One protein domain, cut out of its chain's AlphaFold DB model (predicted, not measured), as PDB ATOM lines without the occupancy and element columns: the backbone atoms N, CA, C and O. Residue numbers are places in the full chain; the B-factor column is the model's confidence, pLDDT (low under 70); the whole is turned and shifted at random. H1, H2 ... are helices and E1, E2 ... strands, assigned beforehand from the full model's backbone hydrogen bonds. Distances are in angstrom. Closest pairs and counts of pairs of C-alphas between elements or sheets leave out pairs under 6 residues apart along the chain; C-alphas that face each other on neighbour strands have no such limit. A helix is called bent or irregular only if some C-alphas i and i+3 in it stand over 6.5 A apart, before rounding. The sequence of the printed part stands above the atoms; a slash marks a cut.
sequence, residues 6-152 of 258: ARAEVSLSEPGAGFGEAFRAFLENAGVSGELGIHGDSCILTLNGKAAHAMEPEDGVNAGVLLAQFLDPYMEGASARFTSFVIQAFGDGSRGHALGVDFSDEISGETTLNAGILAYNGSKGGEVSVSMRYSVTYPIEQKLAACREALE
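What this domain is: This is residues 6 to 152 of the 258 residues of the protein "Putative dipeptidase" of Bhargavaea cecembensis DSE10 (UniProt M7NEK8). This is an elongated slab: a three-stranded sheet, E1 E3 E2, and a strand hairpin, E4 and E5, lie side by side, with H1 and H2 over one face of the sheet, H3 over the hairpin and H4 at the far end from E2. The 147 printed residues run E1 H1 E2 E3 H2 H3 E4 E5 H4; both sheets are antiparallel, and the class is mixed. The whole is compact, with a radius of gyration of the C-alphas of 16.9 A and spans of 54 by 32 by 19 A.

Where its parts are: Find C-alpha 6 at (239.669, 191.650, 217.412), where E1, residues 6 to 11, begins. Next come H1, 17 to 30, 20.2 A, E2, 33 to 39, and E3, 42 to 48. H2, 63 to 74, is irregular: C-alphas 70 and 73 are 7.2 A apart. Then read H3, 77 to 90, 20.2 A, E4, 112 to 121, 27.2 A, E5, 125 to 133, 26.3 A, and H4, 140 to 150, ending at C-alpha 150 (241.663, 190.926, 244.507).

How they stand to each other: Look at E3, between E1, N 8 to O 45 2.9 A, and E2, N 37 to O 44 2.9 A. E1, H1, E2 form a split strand-helix-strand unit, E3 between its strands, with a right-handed crossover. H1 and H2 on one face make two layers, at heights of 9.6 A and 9.0 A. H2 and H3, a helical hairpin, touch at Ala 68 and Thr 83, closest C-alphas 4.9 A. E4 and E5 pair at N 114 and O 131, 2.9 A. E1 and E4 are near each other. H4 touches no helix. Every O i to N i+4 pair is within hydrogen-bond range in H1, H3 and H4, 6 of 8 in H2.

The domain as a whole: The farthest C-alphas, Gly 40 and Glu 106, are 55.9 A apart. The printed part has no cut; E3 to H2 and H3 to E4 are long links. Residues 13 to 17 have pLDDT under 70.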
ATOM      1  N   ALA A   6     239.459 192.913 216.723       98.44
ATOM      2  CA  ALA A   6     239.669 191.650 217.412       98.44
ATOM      3  C   ALA A   6     239.297 190.485 216.500       98.44
ATOM      4  O   ALA A   6     238.317 190.554 215.758       98.44
ATOM      5  N   ARG A   7     240.078 189.405 216.572       98.12
ATOM      6  CA  ARG A   7     239.843 188.177 215.811       98.12
ATOM      7  C   ARG A   7     239.916 186.969 216.732       98.12
ATOM      8  O   ARG A   7     240.895 186.814 217.457       98.12
ATOM      9  N   ALA A   8     238.931 186.086 216.636       97.06
ATOM     10  CA  ALA A   8     238.912 184.814 217.344       97.06
ATOM     11  C   ALA A   8     238.642 183.666 216.373       97.06
ATOM     12  O   ALA A   8     237.841 183.792 215.452       97.06
ATOM     13  N   GLU A   9     239.312 182.542 216.601       95.06
ATOM     14  CA  GLU A   9     238.991 181.270 215.964       95.06
ATOM     15  C   GLU A   9     238.481 180.326 217.047       95.06
ATOM     16  O   GLU A   9     239.178 180.075 218.032       95.06
ATOM     17  N   VAL A  10     237.250 179.851 216.886       91.75
ATOM     18  CA  VAL A  10     236.569 179.011 217.872       91.75
ATOM     19  C   VAL A  10     236.089 177.729 217.211       91.75
ATOM     20  O   VAL A  10     235.508 177.761 216.129       91.75
ATOM     21  N   SER A  11     236.330 176.596 217.863       88.12
ATOM     22  CA  SER A  11     235.728 175.321 217.480       88.12
ATOM     23  C   SER A  11     234.404 175.185 218.210       88.12
ATOM     24  O   SER A  11     234.383 175.117 219.438       88.12
ATOM     25  N   LEU A  12     233.308 175.171 217.461       75.31
ATOM     26  CA  LEU A  12     231.970 174.982 218.006       75.31
ATOM     27  C   LEU A  12     231.437 173.659 217.473       75.31
ATOM     28  O   LEU A  12     231.544 173.384 216.284       75.31
ATOM     29  N   SER A  13     230.869 172.841 218.356       68.50
ATOM     30  CA  SER A  13     230.392 171.497 218.010       68.50
ATOM     31  C   SER A  13     229.311 171.526 216.921       68.50
ATOM     32  O   SER A  13     229.255 170.615 216.106       68.50
ATOM     33  N   GLU A  14     228.490 172.587 216.884       63.97
ATOM     34  CA  GLU A  14     227.523 172.885 215.818       63.97
ATOM     35  C   GLU A  14     227.275 174.408 215.724       63.97
ATOM     36  O   GLU A  14     226.367 174.930 216.378       63.97
ATOM     37  N   PRO A  15     228.045 175.177 214.930       64.00
ATOM     38  CA  PRO A  15     227.734 176.577 214.663       64.00
ATOM     39  C   PRO A  15     226.538 176.649 213.706       64.00
ATOM     40  O   PRO A  15     226.672 176.844 212.500       64.00
ATOM     41  N   GLY A  16     225.338 176.423 214.239       66.50
ATOM     42  CA  GLY A  16     224.097 176.551 213.483       66.50
ATOM     43  C   GLY A  16     223.824 178.001 213.065       66.50
ATOM     44  O   GLY A  16     224.451 178.944 213.554       66.50
ATOM     45  N   ALA A  17     222.821 178.196 212.201       67.44
ATOM     46  CA  ALA A  17     222.385 179.521 211.738       67.44
ATOM     47  C   ALA A  17     222.156 180.528 212.890       67.44
ATOM     48  O   ALA A  17     222.486 181.705 212.750       67.44
ATOM     49  N   GLY A  18     221.694 180.045 214.051       83.62
ATOM     50  CA  GLY A  18     221.455 180.866 215.239       83.62
ATOM     51  C   GLY A  18     222.703 181.538 215.824       83.62
ATOM     52  O   GLY A  18     222.592 182.644 216.339       83.62
ATOM     53  N   PHE A  19     223.898 180.944 215.703       89.12
ATOM     54  CA  PHE A  19     225.134 181.575 216.194       89.12
ATOM     55  C   PHE A  19     225.519 182.789 215.341       89.12
ATOM     56  O   PHE A  19     225.842 183.857 215.862       89.12
ATOM     57  N   GLY A  20     225.418 182.652 214.015       90.94
ATOM     58  CA  GLY A  20     225.650 183.759 213.088       90.94
ATOM     59  C   GLY A  20     224.618 184.879 213.232       90.94
ATOM     60  O   GLY A  20     224.975 186.052 213.162       90.94
ATOM     61  N   GLU A  21     223.347 184.541 213.461       92.62
ATOM     62  CA  GLU A  21     222.292 185.521 213.754       92.62
ATOM     63  C   GLU A  21     222.532 186.247 215.082       92.62
ATOM     64  O   GLU A  21     222.444 187.474 215.119       92.62
ATOM     65  N   ALA A  22     222.916 185.523 216.139       94.81
ATOM     66  CA  ALA A  22     223.267 186.115 217.427       94.81
ATOM     67  C   ALA A  22     224.451 187.085 217.306       94.81
ATOM     68  O   ALA A  22     224.406 188.169 217.884       94.81
ATOM     69  N   PHE A  23     225.480 186.738 216.521       96.25
ATOM     70  CA  PHE A  23     226.613 187.635 216.294       96.25
ATOM     71  C   PHE A  23     226.199 188.906 215.552       96.25
ATOM     72  O   PHE A  23     226.549 190.003 215.977       96.25
ATOM     73  N   ARG A  24     225.391 188.793 214.490       96.12
ATOM     74  CA  ARG A  24     224.882 189.973 213.766       96.12
ATOM     75  C   ARG A  24     224.044 190.881 214.666       96.12
ATOM     76  O   ARG A  24     224.253 192.088 214.649       96.12
ATOM     77  N   ALA A  25     223.152 190.305 215.472       97.56
ATOM     78  CA  ALA A  25     222.344 191.063 216.425       97.56
ATOM     79  C   ALA A  25     223.210 191.746 217.497       97.56
ATOM     80  O   ALA A  25     222.943 192.883 217.875       97.56
ATOM     81  N   PHE A  26     224.269 191.080 217.969       98.12
ATOM     82  CA  PHE A  26     225.230 191.673 218.898       98.12
ATOM     83  C   PHE A  26     225.944 192.883 218.282       98.12
ATOM     84  O   PHE A  26     225.984 193.939 218.906       98.12
ATOM     85  N   LEU A  27     226.459 192.749 217.053       98.12
ATOM     86  CA  LEU A  27     227.134 193.839 216.339       98.12
ATOM     87  C   LEU A  27     226.215 195.056 216.153       98.12
ATOM     88  O   LEU A  27     226.634 196.181 216.415       98.12
ATOM     89  N   GLU A  28     224.957 194.827 215.761       97.81
ATOM     90  CA  GLU A  28     223.954 195.886 215.594       97.81
ATOM     91  C   GLU A  28     223.659 196.606 216.916       97.81
ATOM     92  O   GLU A  28     223.718 197.834 216.974       97.81
ATOM     93  N   ASN A  29     223.422 195.857 217.998       97.62
ATOM     94  CA  ASN A  29     223.147 196.428 219.319       97.62
ATOM     95  C   ASN A  29     224.333 197.220 219.884       97.62
ATOM     96  O   ASN A  29     224.135 198.226 220.561       97.62
ATOM     97  N   ALA A  30     225.559 196.766 219.620       95.88
ATOM     98  CA  ALA A  30     226.779 197.436 220.054       95.88
ATOM     99  C   ALA A  30     227.215 198.574 219.106       95.88
ATOM    100  O   ALA A  30     228.160 199.294 219.425       95.88
ATOM    101  N   GLY A  31     226.551 198.756 217.957       97.25
ATOM    102  CA  GLY A  31     226.884 199.802 216.985       97.25
ATOM    103  C   GLY A  31     228.247 199.613 216.310       97.25
ATOM    104  O   GLY A  31     228.893 200.594 215.944       97.25
ATOM    105  N   VAL A  32     228.700 198.367 216.159       97.81
ATOM    106  CA  VAL A  32     230.007 198.004 215.587       97.81
ATOM    107  C   VAL A  32     229.847 197.131 214.343       97.81
ATOM    108  O   VAL A  32     228.756 196.661 214.024       97.81
ATOM    109  N   SER A  33     230.939 196.908 213.609       98.06
ATOM    110  CA  SER A  33     230.940 196.027 212.431       98.06
ATOM    111  C   SER A  33     231.798 194.789 212.666       98.06
ATOM    112  O   SER A  33     232.596 194.735 213.597       98.06
ATOM    113  N   GLY A  34     231.632 193.768 211.835       97.62
ATOM    114  CA  GLY A  34     232.359 192.520 211.983       97.62
ATOM    115  C   GLY A  34     231.922 191.476 210.971       97.62
ATOM    116  O   GLY A  34     230.936 191.648 210.254       97.62
ATOM    117  N   GLU A  35     232.665 190.381 210.927       96.56
ATOM    118  CA  GLU A  35     232.448 189.282 209.995       96.56
ATOM    119  C   GLU A  35     232.587 187.941 210.706       96.56
ATOM    120  O   GLU A  35     233.376 187.787 211.638       96.56
ATOM    121  N   LEU A  36     231.822 186.958 210.240       94.81
ATOM    122  CA  LEU A  36     231.913 185.577 210.690       94.81
ATOM    123  C   LEU A  36     232.071 184.674 209.468       94.81
ATOM    124  O   LEU A  36     231.205 184.650 208.593       94.81
ATOM    125  N   GLY A  37     233.172 183.926 209.429       91.06
ATOM    126  CA  GLY A  37     233.454 182.894 208.435       91.06
ATOM    127  C   GLY A  37     233.404 181.504 209.063       91.06
ATOM    128  O   GLY A  37     234.006 181.280 210.110       91.06
ATOM    129  N   ILE A  38     232.697 180.567 208.430       86.25
ATOM    130  CA  ILE A  38     232.646 179.160 208.856       86.25
ATOM    131  C   ILE A  38     233.639 178.360 208.011       86.25
ATOM    132  O   ILE A  38     233.595 178.402 206.780       86.25
ATOM    133  N   HIS A  39     234.521 177.615 208.672       84.00
ATOM    134  CA  HIS A  39     235.596 176.833 208.071       84.00
ATOM    135  C   HIS A  39     235.601 175.407 208.637       84.00
ATOM    136  O   HIS A  39     236.375 175.068 209.527       84.00
ATOM    137  N   GLY A  40     234.729 174.549 208.102       79.75
ATOM    138  CA  GLY A  40     234.539 173.202 208.645       79.75
ATOM    139  C   GLY A  40     233.955 173.276 210.056       79.75
ATOM    140  O   GLY A  40     232.873 173.832 210.226       79.75
ATOM    141  N   ASP A  41     234.696 172.766 211.041       79.56
ATOM    142  CA  ASP A  41     234.284 172.726 212.453       79.56
ATOM    143  C   ASP A  41     234.738 173.966 213.252       79.56
ATOM    144  O   ASP A  41     234.533 174.044 214.466       79.56
ATOM    145  N   SER A  42     235.394 174.935 212.599       87.25
ATOM    146  CA  SER A  42     235.785 176.201 213.223       87.25
ATOM    147  C   SER A  42     235.059 177.400 212.623       87.25
ATOM    148  O   SER A  42     234.708 177.441 211.443       87.25
ATOM    149  N   CYS A  43     234.841 178.405 213.462       91.38
ATOM    150  CA  CYS A  43     234.347 179.717 213.081       91.38
ATOM    151  C   CYS A  43     235.436 180.749 213.337       91.38
ATOM    152  O   CYS A  43     236.040 180.776 214.410       91.38
ATOM    153  N   ILE A  44     235.651 181.630 212.367       95.19
ATOM    154  CA  ILE A  44     236.518 182.793 212.499       95.19
ATOM    155  C   ILE A  44     235.620 184.016 212.626       95.19
ATOM    156  O   ILE A  44     234.857 184.322 211.713       95.19
ATOM    157  N   LEU A  45     235.726 184.711 213.753       96.88
ATOM    158  CA  LEU A  45     235.018 185.951 214.024       96.88
ATOM    159  C   LEU A  45     236.009 187.102 213.967       96.88
ATOM    160  O   LEU A  45     237.092 187.011 214.544       96.88
ATOM    161  N   THR A  46     235.614 188.180 213.305       98.25
ATOM    162  CA  THR A  46     236.299 189.469 213.347       98.25
ATOM    163  C   THR A  46     235.308 190.519 213.820       98.25
ATOM    164  O   THR A  46     234.178 190.554 213.338       98.25
ATOM    165  N   LEU A  47     235.719 191.363 214.759       98.50
ATOM    166  CA  LEU A  47     234.946 192.502 215.242       98.50
ATOM    167  C   LEU A  47     235.799 193.757 215.089       98.50
ATOM    168  O   LEU A  47     236.959 193.763 215.500       98.50
ATOM    169  N   ASN A  48     235.210 194.804 214.516       98.44
ATOM    170  CA  ASN A  48     235.826 196.108 214.322       98.44
ATOM    171  C   ASN A  48     235.184 197.120 215.281       98.44
ATOM    172  O   ASN A  48     234.003 197.448 215.152       98.44
ATOM    173  N   GLY A  49     235.968 197.590 216.243       96.94
ATOM    174  CA  GLY A  49     235.657 198.697 217.138       96.94
ATOM    175  C   GLY A  49     236.178 200.030 216.594       96.94
ATOM    176  O   GLY A  49     236.094 200.311 215.400       96.94
ATOM    177  N   LYS A  50     236.711 200.866 217.489       95.31
ATOM    178  CA  LYS A  50     237.216 202.208 217.170       95.31
ATOM    179  C   LYS A  50     238.521 202.454 217.917       95.31
ATOM    180  O   LYS A  50     238.553 202.359 219.144       95.31
ATOM    181  N   ALA A  51     239.578 202.791 217.183       93.06
ATOM    182  CA  ALA A  51     240.868 203.113 217.777       93.06
ATOM    183  C   ALA A  51     240.789 204.443 218.532       93.06
ATOM    184  O   ALA A  51     240.128 205.381 218.091       93.06
ATOM    185  N   ALA A  52     241.516 204.528 219.641       90.56
ATOM    186  CA  ALA A  52     241.755 205.766 220.373       90.56
ATOM    187  C   ALA A  52     243.114 205.711 221.072       90.56
ATOM    188  O   ALA A  52     243.720 204.636 221.228       90.56
ATOM    189  N   HIS A  53     243.617 206.872 221.484       88.12
ATOM    190  CA  HIS A  53     244.860 206.933 222.230       88.12
ATOM    191  C   HIS A  53     244.711 206.204 223.574       88.12
ATOM    192  O   HIS A  53     243.664 206.226 224.209       88.12
ATOM    193  N   ALA A  54     245.769 205.531 224.037       86.44
ATOM    194  CA  ALA A  54     245.684 204.725 225.264       86.44
ATOM    195  C   ALA A  54     245.458 205.560 226.538       86.44
ATOM    196  O   ALA A  54     245.178 204.981 227.582       86.44
ATOM    197  N   MET A  55     245.640 206.884 226.463       86.25
ATOM    198  CA  MET A  55     245.361 207.794 227.578       86.25
ATOM    199  C   MET A  55     243.894 208.225 227.649       86.25
ATOM    200  O   MET A  55     243.433 208.511 228.746       86.25
ATOM    201  N   GLU A  56     243.178 208.193 226.520       88.56
ATOM    202  CA  GLU A  56     241.760 208.559 226.368       88.56
ATOM    203  C   GLU A  56     240.966 207.351 225.846       88.56
ATOM    204  O   GLU A  56     240.401 207.359 224.751       88.56
ATOM    205  N   PRO A  57     240.953 206.233 226.592       92.38
ATOM    206  CA  PRO A  57     240.312 205.011 226.125       92.38
ATOM    207  C   PRO A  57     238.796 205.129 225.913       92.38
ATOM    208  O   PRO A  57     238.225 204.293 225.218       92.38
ATOM    209  N   GLU A  58     238.147 206.136 226.499       93.12
ATOM    210  CA  GLU A  58     236.709 206.399 226.347       93.12
ATOM    211  C   GLU A  58     236.314 206.900 224.954       93.12
ATOM    212  O   GLU A  58     235.181 206.686 224.527       93.12
ATOM    213  N   ASP A  59     237.255 207.483 224.208       92.12
ATOM    214  CA  ASP A  59     237.017 207.906 222.827       92.12
ATOM    215  C   ASP A  59     237.026 206.729 221.843       92.12
ATOM    216  O   ASP A  59     236.676 206.887 220.665       92.12
ATOM    217  N   GLY A  60     237.438 205.547 222.310       93.69
ATOM    218  CA  GLY A  60     237.534 204.317 221.540       93.69
ATOM    219  C   GLY A  60     236.437 203.308 221.866       93.69
ATOM    220  O   GLY A  60     235.653 203.451 222.797       93.69
ATOM    221  N   VAL A  61     236.416 202.230 221.088       96.88
ATOM    222  CA  VAL A  61     235.569 201.059 221.327       96.88
ATOM    223  C   VAL A  61     236.476 199.839 221.267       96.88
ATOM    224  O   VAL A  61     236.962 199.488 220.193       96.88
ATOM    225  N   ASN A  62     236.735 199.220 222.422       98.06
ATOM    226  CA  ASN A  62     237.703 198.131 222.537       98.06
ATOM    227  C   ASN A  62     237.146 196.832 221.937       98.06
ATOM    228  O   ASN A  62     236.336 196.134 222.552       98.06
ATOM    229  N   ALA A  63     237.615 196.491 220.737       98.38
ATOM    230  CA  ALA A  63     237.125 195.337 219.998       98.38
ATOM    231  C   ALA A  63     237.368 194.007 220.734       98.38
ATOM    232  O   ALA A  63     236.556 193.087 220.640       98.38
ATOM    233  N   GLY A  64     238.466 193.904 221.494       98.31
ATOM    234  CA  GLY A  64     238.812 192.695 222.242       98.31
ATOM    235  C   GLY A  64     237.840 192.421 223.386       98.31
ATOM    236  O   GLY A  64     237.396 191.287 223.556       98.31
ATOM    237  N   VAL A  65     237.467 193.466 224.129       98.38
ATOM    238  CA  VAL A  65     236.489 193.367 225.224       98.38
ATOM    239  C   VAL A  65     235.108 193.002 224.679       98.38
ATOM    240  O   VAL A  65     234.481 192.080 225.194       98.38
ATOM    241  N   LEU A  66     234.657 193.650 223.597       98.38
ATOM    242  CA  LEU A  66     233.368 193.329 222.970       98.38
ATOM    243  C   LEU A  66     233.327 191.904 222.408       98.38
ATOM    244  O   LEU A  66     232.334 191.197 222.574       98.38
ATOM    245  N   LEU A  67     234.404 191.449 221.763       98.50
ATOM    246  CA  LEU A  67     234.454 190.082 221.250       98.50
ATOM    247  C   LEU A  67     234.449 189.059 222.395       98.50
ATOM    248  O   LEU A  67     233.790 188.026 222.277       98.50
ATOM    249  N   ALA A  68     235.113 189.353 223.519       98.38
ATOM    250  CA  ALA A  68     235.024 188.530 224.722       98.38
ATOM    251  C   ALA A  68     233.590 188.486 225.278       98.38
ATOM    252  O   ALA A  68     233.105 187.396 225.564       98.38
ATOM    253  N   GLN A  69     232.891 189.628 225.350       98.25
ATOM    254  CA  GLN A  69     231.478 189.702 225.762       98.25
ATOM    255  C   GLN A  69     230.569 188.822 224.904       98.25
ATOM    256  O   GLN A  69     229.712 188.120 225.435       98.25
ATOM    257  N   PHE A  70     230.764 188.831 223.584       97.94
ATOM    258  CA  PHE A  70     229.990 187.977 222.691       97.94
ATOM    259  C   PHE A  70     230.307 186.486 222.881       97.94
ATOM    260  O   PHE A  70     229.398 185.657 222.852       97.94
ATOM    261  N   LEU A  71     231.586 186.132 223.039       96.62
ATOM    262  CA  LEU A  71     232.029 184.737 223.085       96.62
ATOM    263  C   LEU A  71     231.797 184.058 224.437       96.62
ATOM    264  O   LEU A  71     231.612 182.844 224.449       96.62
ATOM    265  N   ASP A  72     231.799 184.800 225.544       96.94
ATOM    266  CA  ASP A  72     231.748 184.260 226.910       96.94
ATOM    267  C   ASP A  72     230.658 183.200 227.147       96.94
ATOM    268  O   ASP A  72     231.000 182.129 227.655       96.94
ATOM    269  N   PRO A  73     229.400 183.374 226.682       95.00
ATOM    270  CA  PRO A  73     228.348 182.371 226.874       95.00
ATOM    271  C   PRO A  73     228.595 181.036 226.154       95.00
ATOM    272  O   PRO A  73     227.906 180.056 226.430       95.00
ATOM    273  N   TYR A  74     229.532 181.001 225.204       93.25
ATOM    274  CA  TYR A  74     229.859 179.835 224.379       93.25
ATOM    275  C   TYR A  74     231.190 179.186 224.769       93.25
ATOM    276  O   TYR A  74     231.564 178.164 224.193       93.25
ATOM    277  N   MET A  75     231.947 179.799 225.681       93.12
ATOM    278  CA  MET A  75     233.255 179.310 226.094       93.12
ATOM    279  C   MET A  75     233.145 178.336 227.268       93.12
ATOM    280  O   MET A  75     232.223 178.394 228.076       93.12
ATOM    281  N   GLU A  76     234.146 177.465 227.414       93.12
ATOM    282  CA  GLU A  76     234.219 176.499 228.510       93.12
ATOM    283  C   GLU A  76     235.623 176.453 229.130       93.12
ATOM    284  O   GLU A  76     236.633 176.810 228.520       93.12
ATOM    285  N   GLY A  77     235.710 175.992 230.379       93.94
ATOM    286  CA  GLY A  77     236.990 175.755 231.044       93.94
ATOM    287  C   GLY A  77     237.883 176.999 231.106       93.94
ATOM    288  O   GLY A  77     237.546 177.992 231.745       93.94
ATOM    289  N   ALA A  78     239.074 176.919 230.508       94.94
ATOM    290  CA  ALA A  78     240.055 178.002 230.559       94.94
ATOM    291  C   ALA A  78     239.702 179.195 229.658       94.94
ATOM    292  O   ALA A  78     240.081 180.312 230.002       94.94
ATOM    293  N   SER A  79     239.004 178.983 228.537       95.06
ATOM    294  CA  SER A  79     238.595 180.092 227.668       95.06
ATOM    295  C   SER A  79     237.469 180.890 228.311       95.06
ATOM    296  O   SER A  79     237.543 182.112 228.296       95.06
ATOM    297  N   ALA A  80     236.523 180.217 228.982       95.81
ATOM    298  CA  ALA A  80     235.469 180.877 229.756       95.81
ATOM    299  C   ALA A  80     236.052 181.753 230.867       95.81
ATOM    300  O   ALA A  80     235.705 182.919 230.994       95.81
ATOM    301  N   ARG A  81     237.019 181.228 231.635       96.88
ATOM    302  CA  ARG A  81     237.704 182.033 232.662       96.88
ATOM    303  C   ARG A  81     238.365 183.279 232.079       96.88
ATOM    304  O   ARG A  81     238.343 184.322 232.722       96.88
ATOM    305  N   PHE A  82     238.946 183.179 230.884       98.06
ATOM    306  CA  PHE A  82     239.566 184.321 230.224       98.06
ATOM    307  C   PHE A  82     238.551 185.359 229.757       98.06
ATOM    308  O   PHE A  82     238.708 186.533 230.088       98.06
ATOM    309  N   THR A  83     237.503 184.950 229.043       97.94
ATOM    310  CA  THR A  83     236.464 185.881 228.589       97.94
ATOM    311  C   THR A  83     235.757 186.538 229.769       97.94
ATOM    312  O   THR A  83     235.647 187.760 229.792       97.94
ATOM    313  N   SER A  84     235.403 185.772 230.801       97.62
ATOM    314  CA  SER A  84     234.745 186.296 231.998       97.62
ATOM    315  C   SER A  84     235.631 187.295 232.740       97.62
ATOM    316  O   SER A  84     235.151 188.353 233.145       97.62
ATOM    317  N   PHE A  85     236.934 187.015 232.873       97.75
ATOM    318  CA  PHE A  85     237.875 187.959 233.477       97.75
ATOM    319  C   PHE A  85     237.977 189.255 232.673       97.75
ATOM    320  O   PHE A  85     237.910 190.335 233.253       97.75
ATOM    321  N   VAL A  86     238.099 189.169 231.344       98.25
ATOM    322  CA  VAL A  86     238.159 190.354 230.475       98.25
ATOM    323  C   VAL A  86     236.916 191.227 230.656       98.25
ATOM    324  O   VAL A  86     237.038 192.442 230.796       98.25
ATOM    325  N   ILE A  87     235.733 190.616 230.692       97.88
ATOM    326  CA  ILE A  87     234.463 191.327 230.880       97.88
ATOM    327  C   ILE A  87     234.405 191.963 232.266       97.88
ATOM    328  O   ILE A  87     234.078 193.139 232.384       97.88
ATOM    329  N   GLN A  88     234.751 191.213 233.311       96.25
ATOM    330  CA  GLN A  88     234.734 191.722 234.678       96.25
ATOM    331  C   GLN A  88     235.704 192.894 234.850       96.25
ATOM    332  O   GLN A  88     235.340 193.903 235.441       96.25
ATOM    333  N   ALA A  89     236.930 192.770 234.342       96.38
ATOM    334  CA  ALA A  89     237.993 193.740 234.568       96.38
ATOM    335  C   ALA A  89     237.876 194.997 233.688       96.38
ATOM    336  O   ALA A  89     238.252 196.082 234.134       96.38
ATOM    337  N   PHE A  90     237.379 194.861 232.453       97.06
ATOM    338  CA  PHE A  90     237.429 195.922 231.436       97.06
ATOM    339  C   PHE A  90     236.079 196.219 230.764       97.06
ATOM    340  O   PHE A  90     236.013 197.071 229.881       97.06
ATOM    341  N   GLY A  91     235.006 195.513 231.134       94.69
ATOM    342  CA  GLY A  91     233.690 195.647 230.503       94.69
ATOM    343  C   GLY A  91     232.879 196.864 230.949       94.69
ATOM    344  O   GLY A  91     232.041 197.318 230.179       94.69
ATOM    345  N   ASP A  92     233.136 197.400 232.147       88.00
ATOM    346  CA  ASP A  92     232.381 198.523 232.743       88.00
ATOM    347  C   ASP A  92     233.119 199.872 232.631       88.00
ATOM    348  O   ASP A  92     232.958 200.785 233.438       88.00
ATOM    349  N   GLY A  93     233.996 199.990 231.633       90.69
ATOM    350  CA  GLY A  93     234.721 201.217 231.328       90.69
ATOM    351  C   GLY A  93     236.221 201.135 231.580       90.69
ATOM    352  O   GLY A  93     236.822 200.069 231.703       90.69
ATOM    353  N   SER A  94     236.851 202.307 231.601       94.88
ATOM    354  CA  SER A  94     238.294 202.454 231.405       94.88
ATOM    355  C   SER A  94     239.012 203.121 232.578       94.88
ATOM    356  O   SER A  94     240.121 203.628 232.422       94.88
ATOM    357  N   ARG A  95     238.382 203.144 233.757       95.69
ATOM    358  CA  ARG A  95     238.946 203.718 234.994       95.69
ATOM    359  C   ARG A  95     239.437 202.671 235.988       95.69
ATOM    360  O   ARG A  95     240.055 203.010 236.984       95.69
ATOM    361  N   GLY A  96     239.228 201.386 235.696       95.19
ATOM    362  CA  GLY A  96     239.800 200.296 236.487       95.19
ATOM    363  C   GLY A  96     239.115 200.038 237.830       95.19
ATOM    364  O   GLY A  96     239.715 199.387 238.687       95.19
ATOM    365  N   HIS A  97     237.869 200.491 238.010       95.69
ATOM    366  CA  HIS A  97     237.091 200.270 239.237       95.69
ATOM    367  C   HIS A  97     236.994 198.788 239.617       95.69
ATOM    368  O   HIS A  97     237.184 198.430 240.776       95.69
ATOM    369  N   ALA A  98     236.769 197.905 238.638       94.06
ATOM    370  CA  ALA A  98     236.634 196.470 238.881       94.06
ATOM    371  C   ALA A  98     237.911 195.806 239.428       94.06
ATOM    372  O   ALA A  98     237.832 194.783 240.103       94.06
ATOM    373  N   LEU A  99     239.079 196.393 239.152       95.25
ATOM    374  CA  LEU A  99     240.376 195.945 239.666       95.25
ATOM    375  C   LEU A  99     240.829 196.754 240.897       95.25
ATOM    376  O   LEU A  99     241.921 196.527 241.414       95.25
ATOM    377  N   GLY A 100     240.026 197.725 241.349       95.69
ATOM    378  CA  GLY A 100     240.342 198.612 242.473       95.69
ATOM    379  C   GLY A 100     241.507 199.574 242.222       95.69
ATOM    380  O   GLY A 100     242.032 200.164 243.174       95.69
ATOM    381  N   VAL A 101     241.935 199.729 240.963       96.75
ATOM    382  CA  VAL A 101     243.071 200.582 240.565       96.75
ATOM    383  C   VAL A 101     242.650 201.998 240.173       96.75
ATOM    384  O   VAL A 101     243.512 202.812 239.856       96.75
ATOM    385  N   ASP A 102     241.359 202.302 240.235       96.62
ATOM    386  CA  ASP A 102     240.787 203.625 240.008       96.62
ATOM    387  C   ASP A 102     241.266 204.653 241.037       96.62
ATOM    388  O   ASP A 102     241.452 204.350 242.222       96.62
ATOM    389  N   PHE A 103     241.488 205.883 240.587       97.62
ATOM    390  CA  PHE A 103     241.914 207.003 241.422       97.62
ATOM    391  C   PHE A 103     241.781 208.311 240.640       97.62
ATOM    392  O   PHE A 103     241.790 208.300 239.409       97.62
ATOM    393  N   SER A 104     241.692 209.431 241.347       97.06
ATOM    394  CA  SER A 104     241.724 210.764 240.754       97.06
ATOM    395  C   SER A 104     242.349 211.754 241.732       97.06
ATOM    396  O   SER A 104     242.218 211.584 242.948       97.06
ATOM    397  N   ASP A 105     243.013 212.780 241.207       95.94
ATOM    398  CA  ASP A 105     243.453 213.940 241.977       95.94
ATOM    399  C   ASP A 105     243.172 215.254 241.243       95.94
ATOM    400  O   ASP A 105     242.888 215.277 240.048       95.94
ATOM    401  N   GLU A 106     243.242 216.366 241.973       93.75
ATOM    402  CA  GLU A 106     242.987 217.699 241.409       93.75
ATOM    403  C   GLU A 106     244.084 218.153 240.430       93.75
ATOM    404  O   GLU A 106     243.835 219.014 239.593       93.75
ATOM    405  N   ILE A 107     245.292 217.586 240.526       91.75
ATOM    406  CA  ILE A 107     246.466 218.008 239.747       91.75
ATOM    407  C   ILE A 107     246.401 217.468 238.317       91.75
ATOM    408  O   ILE A 107     246.766 218.155 237.369       91.75
ATOM    409  N   SER A 108     246.006 216.207 238.174       92.12
ATOM    410  CA  SER A 108     246.170 215.423 236.948       92.12
ATOM    411  C   SER A 108     244.940 214.624 236.547       92.12
ATOM    412  O   SER A 108     244.955 213.977 235.501       92.12
ATOM    413  N   GLY A 109     243.870 214.703 237.337       93.62
ATOM    414  CA  GLY A 109     242.594 214.085 237.027       93.62
ATOM    415  C   GLY A 109     242.606 212.575 237.223       93.62
ATOM    416  O   GLY A 109     243.335 212.028 238.057       93.62
ATOM    417  N   GLU A 110     241.741 211.899 236.471       94.94
ATOM    418  CA  GLU A 110     241.478 210.476 236.632       94.94
ATOM    419  C   GLU A 110     242.606 209.590 236.098       94.94
ATOM    420  O   GLU A 110     243.205 209.826 235.050       94.94
ATOM    421  N   THR A 111     242.824 208.488 236.801       94.88
ATOM    422  CA  THR A 111     243.613 207.365 236.316       94.88
ATOM    423  C   THR A 111     242.845 206.622 235.221       94.88
ATOM    424  O   THR A 111     241.678 206.272 235.394       94.88
ATOM    425  N   THR A 112     243.511 206.329 234.105       95.56
ATOM    426  CA  THR A 112     242.935 205.595 232.973       95.56
ATOM    427  C   THR A 112     243.610 204.240 232.781       95.56
ATOM    428  O   THR A 112     244.794 204.053 233.066       95.56
ATOM    429  N   LEU A 113     242.833 203.264 232.314       96.31
ATOM    430  CA  LEU A 113     243.200 201.862 232.178       96.31
ATOM    431  C   LEU A 113     242.721 201.338 230.820       96.31
ATOM    432  O   LEU A 113     241.523 201.224 230.564       96.31
ATOM    433  N   ASN A 114     243.666 200.994 229.949       97.25
ATOM    434  CA  ASN A 114     243.391 200.479 228.613       97.25
ATOM    435  C   ASN A 114     243.930 199.054 228.446       97.25
ATOM    436  O   ASN A 114     245.148 198.854 228.451       97.25
ATOM    437  N   ALA A 115     243.044 198.085 228.209       97.75
ATOM    438  CA  ALA A 115     243.419 196.752 227.737       97.75
ATOM    439  C   ALA A 115     243.875 196.836 226.269       97.75
ATOM    440  O   ALA A 115     243.066 196.793 225.343       97.75
ATOM    441  N   GLY A 116     245.181 197.025 226.069       96.62
ATOM    442  CA  GLY A 116     245.773 197.331 224.767       96.62
ATOM    443  C   GLY A 116     246.095 196.105 223.919       96.62
ATOM    444  O   GLY A 116     246.203 196.223 222.703       96.62
ATOM    445  N   ILE A 117     246.263 194.939 224.541       97.62
ATOM    446  CA  ILE A 117     246.452 193.658 223.856       97.62
ATOM    447  C   ILE A 117     245.704 192.603 224.658       97.62
ATOM    448  O   ILE A 117     245.918 192.484 225.859       97.62
ATOM    449  N   LEU A 118     244.839 191.841 223.993       98.31
ATOM    450  CA  LEU A 118     244.161 190.690 224.574       98.31
ATOM    451  C   LEU A 118     244.536 189.475 223.734       98.31
ATOM    452  O   LEU A 118     244.214 189.413 222.547       98.31
ATOM    453  N   ALA A 119     245.237 188.523 224.337       97.94
ATOM    454  CA  ALA A 119     245.696 187.323 223.663       97.94
ATOM    455  C   ALA A 119     245.256 186.093 224.445       97.94
ATOM    456  O   ALA A 119     245.420 186.022 225.657       97.94
ATOM    457  N   TYR A 120     244.730 185.095 223.744       97.94
ATOM    458  CA  TYR A 120     244.404 183.806 224.334       97.94
ATOM    459  C   TYR A 120     244.780 182.677 223.385       97.94
ATOM    460  O   TYR A 120     244.550 182.747 222.176       97.94
ATOM    461  N   ASN A 121     245.348 181.612 223.940       94.56
ATOM    462  CA  ASN A 121     245.611 180.376 223.226       94.56
ATOM    463  C   ASN A 121     245.403 179.183 224.163       94.56
ATOM    464  O   ASN A 121     245.991 179.138 225.240       94.56
ATOM    465  N   GLY A 122     244.652 178.170 223.723       91.25
ATOM    466  CA  GLY A 122     244.325 177.007 224.559       91.25
ATOM    467  C   GLY A 122     245.535 176.240 225.118       91.25
ATOM    468  O   GLY A 122     245.411 175.588 226.149       91.25
ATOM    469  N   SER A 123     246.712 176.342 224.485       92.19
ATOM    470  CA  SER A 123     247.956 175.716 224.965       92.19
ATOM    471  C   SER A 123     248.830 176.618 225.843       92.19
ATOM    472  O   SER A 123     249.635 176.101 226.614       92.19
ATOM    473  N   LYS A 124     248.697 177.949 225.735       91.81
ATOM    474  CA  LYS A 124     249.557 178.924 226.437       91.81
ATOM    475  C   LYS A 124     248.835 179.719 227.529       91.81
ATOM    476  O   LYS A 124     249.503 180.348 228.338       91.81
ATOM    477  N   GLY A 125     247.506 179.677 227.565       93.75
ATOM    478  CA  GLY A 125     246.693 180.515 228.443       93.75
ATOM    479  C   GLY A 125     246.363 181.870 227.820       93.75
ATOM    480  O   GLY A 125     246.473 182.054 226.604       93.75
ATOM    481  N   GLY A 126     245.902 182.790 228.664       96.12
ATOM    482  CA  GLY A 126     245.529 184.145 228.276       96.12
ATOM    483  C   GLY A 126     246.435 185.200 228.896       96.12
ATOM    484  O   GLY A 126     246.919 185.022 230.010       96.12
ATOM    485  N   GLU A 127     246.623 186.301 228.182       97.31
ATOM    486  CA  GLU A 127     247.364 187.482 228.609       97.31
ATOM    487  C   GLU A 127     246.573 188.732 228.211       97.31
ATOM    488  O   GLU A 127     246.035 188.818 227.101       97.31
ATOM    489  N   VAL A 128     246.514 189.707 229.118       97.94
ATOM    490  CA  VAL A 128     246.017 191.049 228.818       97.94
ATOM    491  C   VAL A 128     247.125 192.044 229.126       97.94
ATOM    492  O   VAL A 128     247.454 192.266 230.290       97.94
ATOM    493  N   SER A 129     247.703 192.654 228.094       97.81
ATOM    494  CA  SER A 129     248.674 193.731 228.276       97.81
ATOM    495  C   SER A 129     247.923 195.049 228.438       97.81
ATOM    496  O   SER A 129     247.170 195.478 227.555       97.81
ATOM    497  N   VAL A 130     248.131 195.699 229.581       96.75
ATOM    498  CA  VAL A 130     247.392 196.895 229.985       96.75
ATOM    499  C   VAL A 130     248.308 198.113 229.969       96.75
ATOM    500  O   VAL A 130     249.429 198.072 230.466       96.75
ATOM    501  N   SER A 131     247.817 199.215 229.408       95.44
ATOM    502  CA  SER A 131     248.425 200.536 229.547       95.44
ATOM    503  C   SER A 131     247.629 201.321 230.576       95.44
ATOM    504  O   SER A 131     246.451 201.593 230.355       95.44
ATOM    505  N   MET A 132     248.282 201.718 231.663       95.12
ATOM    506  CA  MET A 132     247.688 202.541 232.709       95.12
ATOM    507  C   MET A 132     248.343 203.923 232.720       95.12
ATOM    508  O   MET A 132     249.571 204.033 232.670       95.12
ATOM    509  N   ARG A 133     247.532 204.981 232.766       94.56
ATOM    510  CA  ARG A 133     247.982 206.347 233.061       94.56
ATOM    511  C   ARG A 133     247.446 206.692 234.431       94.56
ATOM    512  O   ARG A 133     246.238 206.665 234.610       94.56
ATOM    513  N   TYR A 134     248.321 206.951 235.390       95.19
ATOM    514  CA  TYR A 134     247.902 207.181 236.766       95.19
ATOM    515  C   TYR A 134     248.274 208.577 237.246       95.19
ATOM    516  O   TYR A 134     249.261 209.161 236.790       95.19
ATOM    517  N   SER A 135     247.440 209.099 238.141       95.12
ATOM    518  CA  SER A 135     247.502 210.474 238.632       95.12
ATOM    519  C   SER A 135     248.782 210.742 239.438       95.12
ATOM    520  O   SER A 135     249.398 209.823 239.981       95.12
ATOM    521  N   VAL A 136     249.190 212.005 239.549       95.12
ATOM    522  CA  VAL A 136     250.433 212.439 240.213       95.12
ATOM    523  C   VAL A 136     250.534 211.932 241.650       95.12
ATOM    524  O   VAL A 136     251.608 211.520 242.087       95.12
ATOM    525  N   THR A 137     249.419 211.917 242.377       96.31
ATOM    526  CA  THR A 137     249.356 211.496 243.784       96.31
ATOM    527  C   THR A 137     248.904 210.044 243.971       96.31
ATOM    528  O   THR A 137     248.595 209.627 245.090       96.31
ATOM    529  N   TYR A 138     248.886 209.249 242.896       97.62
ATOM    530  CA  TYR A 138     248.438 207.860 242.928       97.62
ATOM    531  C   TYR A 138     249.238 207.005 243.932       97.62
ATOM    532  O   TYR A 138     250.465 206.894 243.812       97.62
ATOM    533  N   PRO A 139     248.579 206.326 244.890       97.12
ATOM    534  CA  PRO A 139     249.254 205.477 245.868       97.12
ATOM    535  C   PRO A 139     249.593 204.102 245.265       97.12
ATOM    536  O   PRO A 139     248.970 203.090 245.597       97.12
ATOM    537  N   ILE A 140     250.592 204.067 244.371       95.62
ATOM    538  CA  ILE A 140     250.904 202.910 243.511       95.62
ATOM    539  C   ILE A 140     251.097 201.600 244.281       95.62
ATOM    540  O   ILE A 140     250.445 200.607 243.967       95.62
ATOM    541  N   GLU A 141     251.911 201.600 245.335       95.44
ATOM    542  CA  GLU A 141     252.195 200.389 246.115       95.44
ATOM    543  C   GLU A 141     250.931 199.819 246.768       95.44
ATOM    544  O   GLU A 141     250.659 198.623 246.679       95.44
ATOM    545  N   GLN A 142     250.113 200.683 247.377       97.12
ATOM    546  CA  GLN A 142     248.878 200.277 248.046       97.12
ATOM    547  C   GLN A 142     247.860 199.726 247.047       97.12
ATOM    548  O   GLN A 142     247.264 198.674 247.278       97.12
ATOM    549  N   LYS A 143     247.652 200.435 245.935       97.50
ATOM    550  CA  LYS A 143     246.663 200.064 244.923       97.50
ATOM    551  C   LYS A 143     247.042 198.782 244.193       97.50
ATOM    552  O   LYS A 143     246.192 197.917 244.002       97.50
ATOM    553  N   LEU A 144     248.316 198.615 243.842       96.38
ATOM    554  CA  LEU A 144     248.783 197.387 243.204       96.38
ATOM    555  C   LEU A 144     248.804 196.200 244.173       96.38
ATOM    556  O   LEU A 144     248.583 195.071 243.740       96.38
ATOM    557  N   ALA A 145     249.055 196.413 245.468       96.50
ATOM    558  CA  ALA A 145     248.907 195.360 246.472       96.50
ATOM    559  C   ALA A 145     247.443 194.899 246.585       96.50
ATOM    560  O   ALA A 145     247.178 193.706 246.467       96.50
ATOM    561  N   ALA A 146     246.502 195.839 246.707       95.94
ATOM    562  CA  ALA A 146     245.071 195.536 246.765       95.94
ATOM    563  C   ALA A 146     244.566 194.841 245.487       95.94
ATOM    564  O   ALA A 146     243.786 193.898 245.563       95.94
ATOM    565  N   CYS A 147     245.046 195.258 244.312       96.69
ATOM    566  CA  CYS A 147     244.707 194.606 243.049       96.69
ATOM    567  C   CYS A 147     245.222 193.158 243.002       96.69
ATOM    568  O   CYS A 147     244.481 192.255 242.627       96.69
ATOM    569  N   ARG A 148     246.461 192.898 243.444       96.94
ATOM    570  CA  ARG A 148     246.989 191.523 243.524       96.94
ATOM    571  C   ARG A 148     246.175 190.646 244.470       96.94
ATOM    572  O   ARG A 148     245.895 189.510 244.111       96.94
ATOM    573  N   GLU A 149     245.772 191.181 245.620       95.00
ATOM    574  CA  GLU A 149     244.893 190.488 246.568       95.00
ATOM    575  C   GLU A 149     243.527 190.173 245.935       95.00
ATOM    576  O   GLU A 149     243.052 189.043 246.011       95.00
ATOM    577  N   ALA A 150     242.929 191.128 245.216       92.75
ATOM    578  CA  ALA A 150     241.663 190.926 244.507       92.75
ATOM    579  C   ALA A 150     241.746 189.870 243.386       92.75
ATOM    580  O   ALA A 150     240.734 189.268 243.026       92.75
ATOM    581  N   LEU A 151     242.941 189.635 242.836       95.19
ATOM    582  CA  LEU A 151     243.187 188.612 241.820       95.19
ATOM    583  C   LEU A 151     243.448 187.220 242.410       95.19
ATOM    584  O   LEU A 151     243.450 186.242 241.653       95.19
ATOM    585  N   GLU A 152     243.644 187.078 243.722       94.19
ATOM    586  CA  GLU A 152     243.874 185.769 244.333       94.19
ATOM    587  C   GLU A 152     242.712 184.806 244.044       94.19
ATOM    588  O   GLU A 152     241.533 185.122 244.186       94.19
TER     589      GLU A 152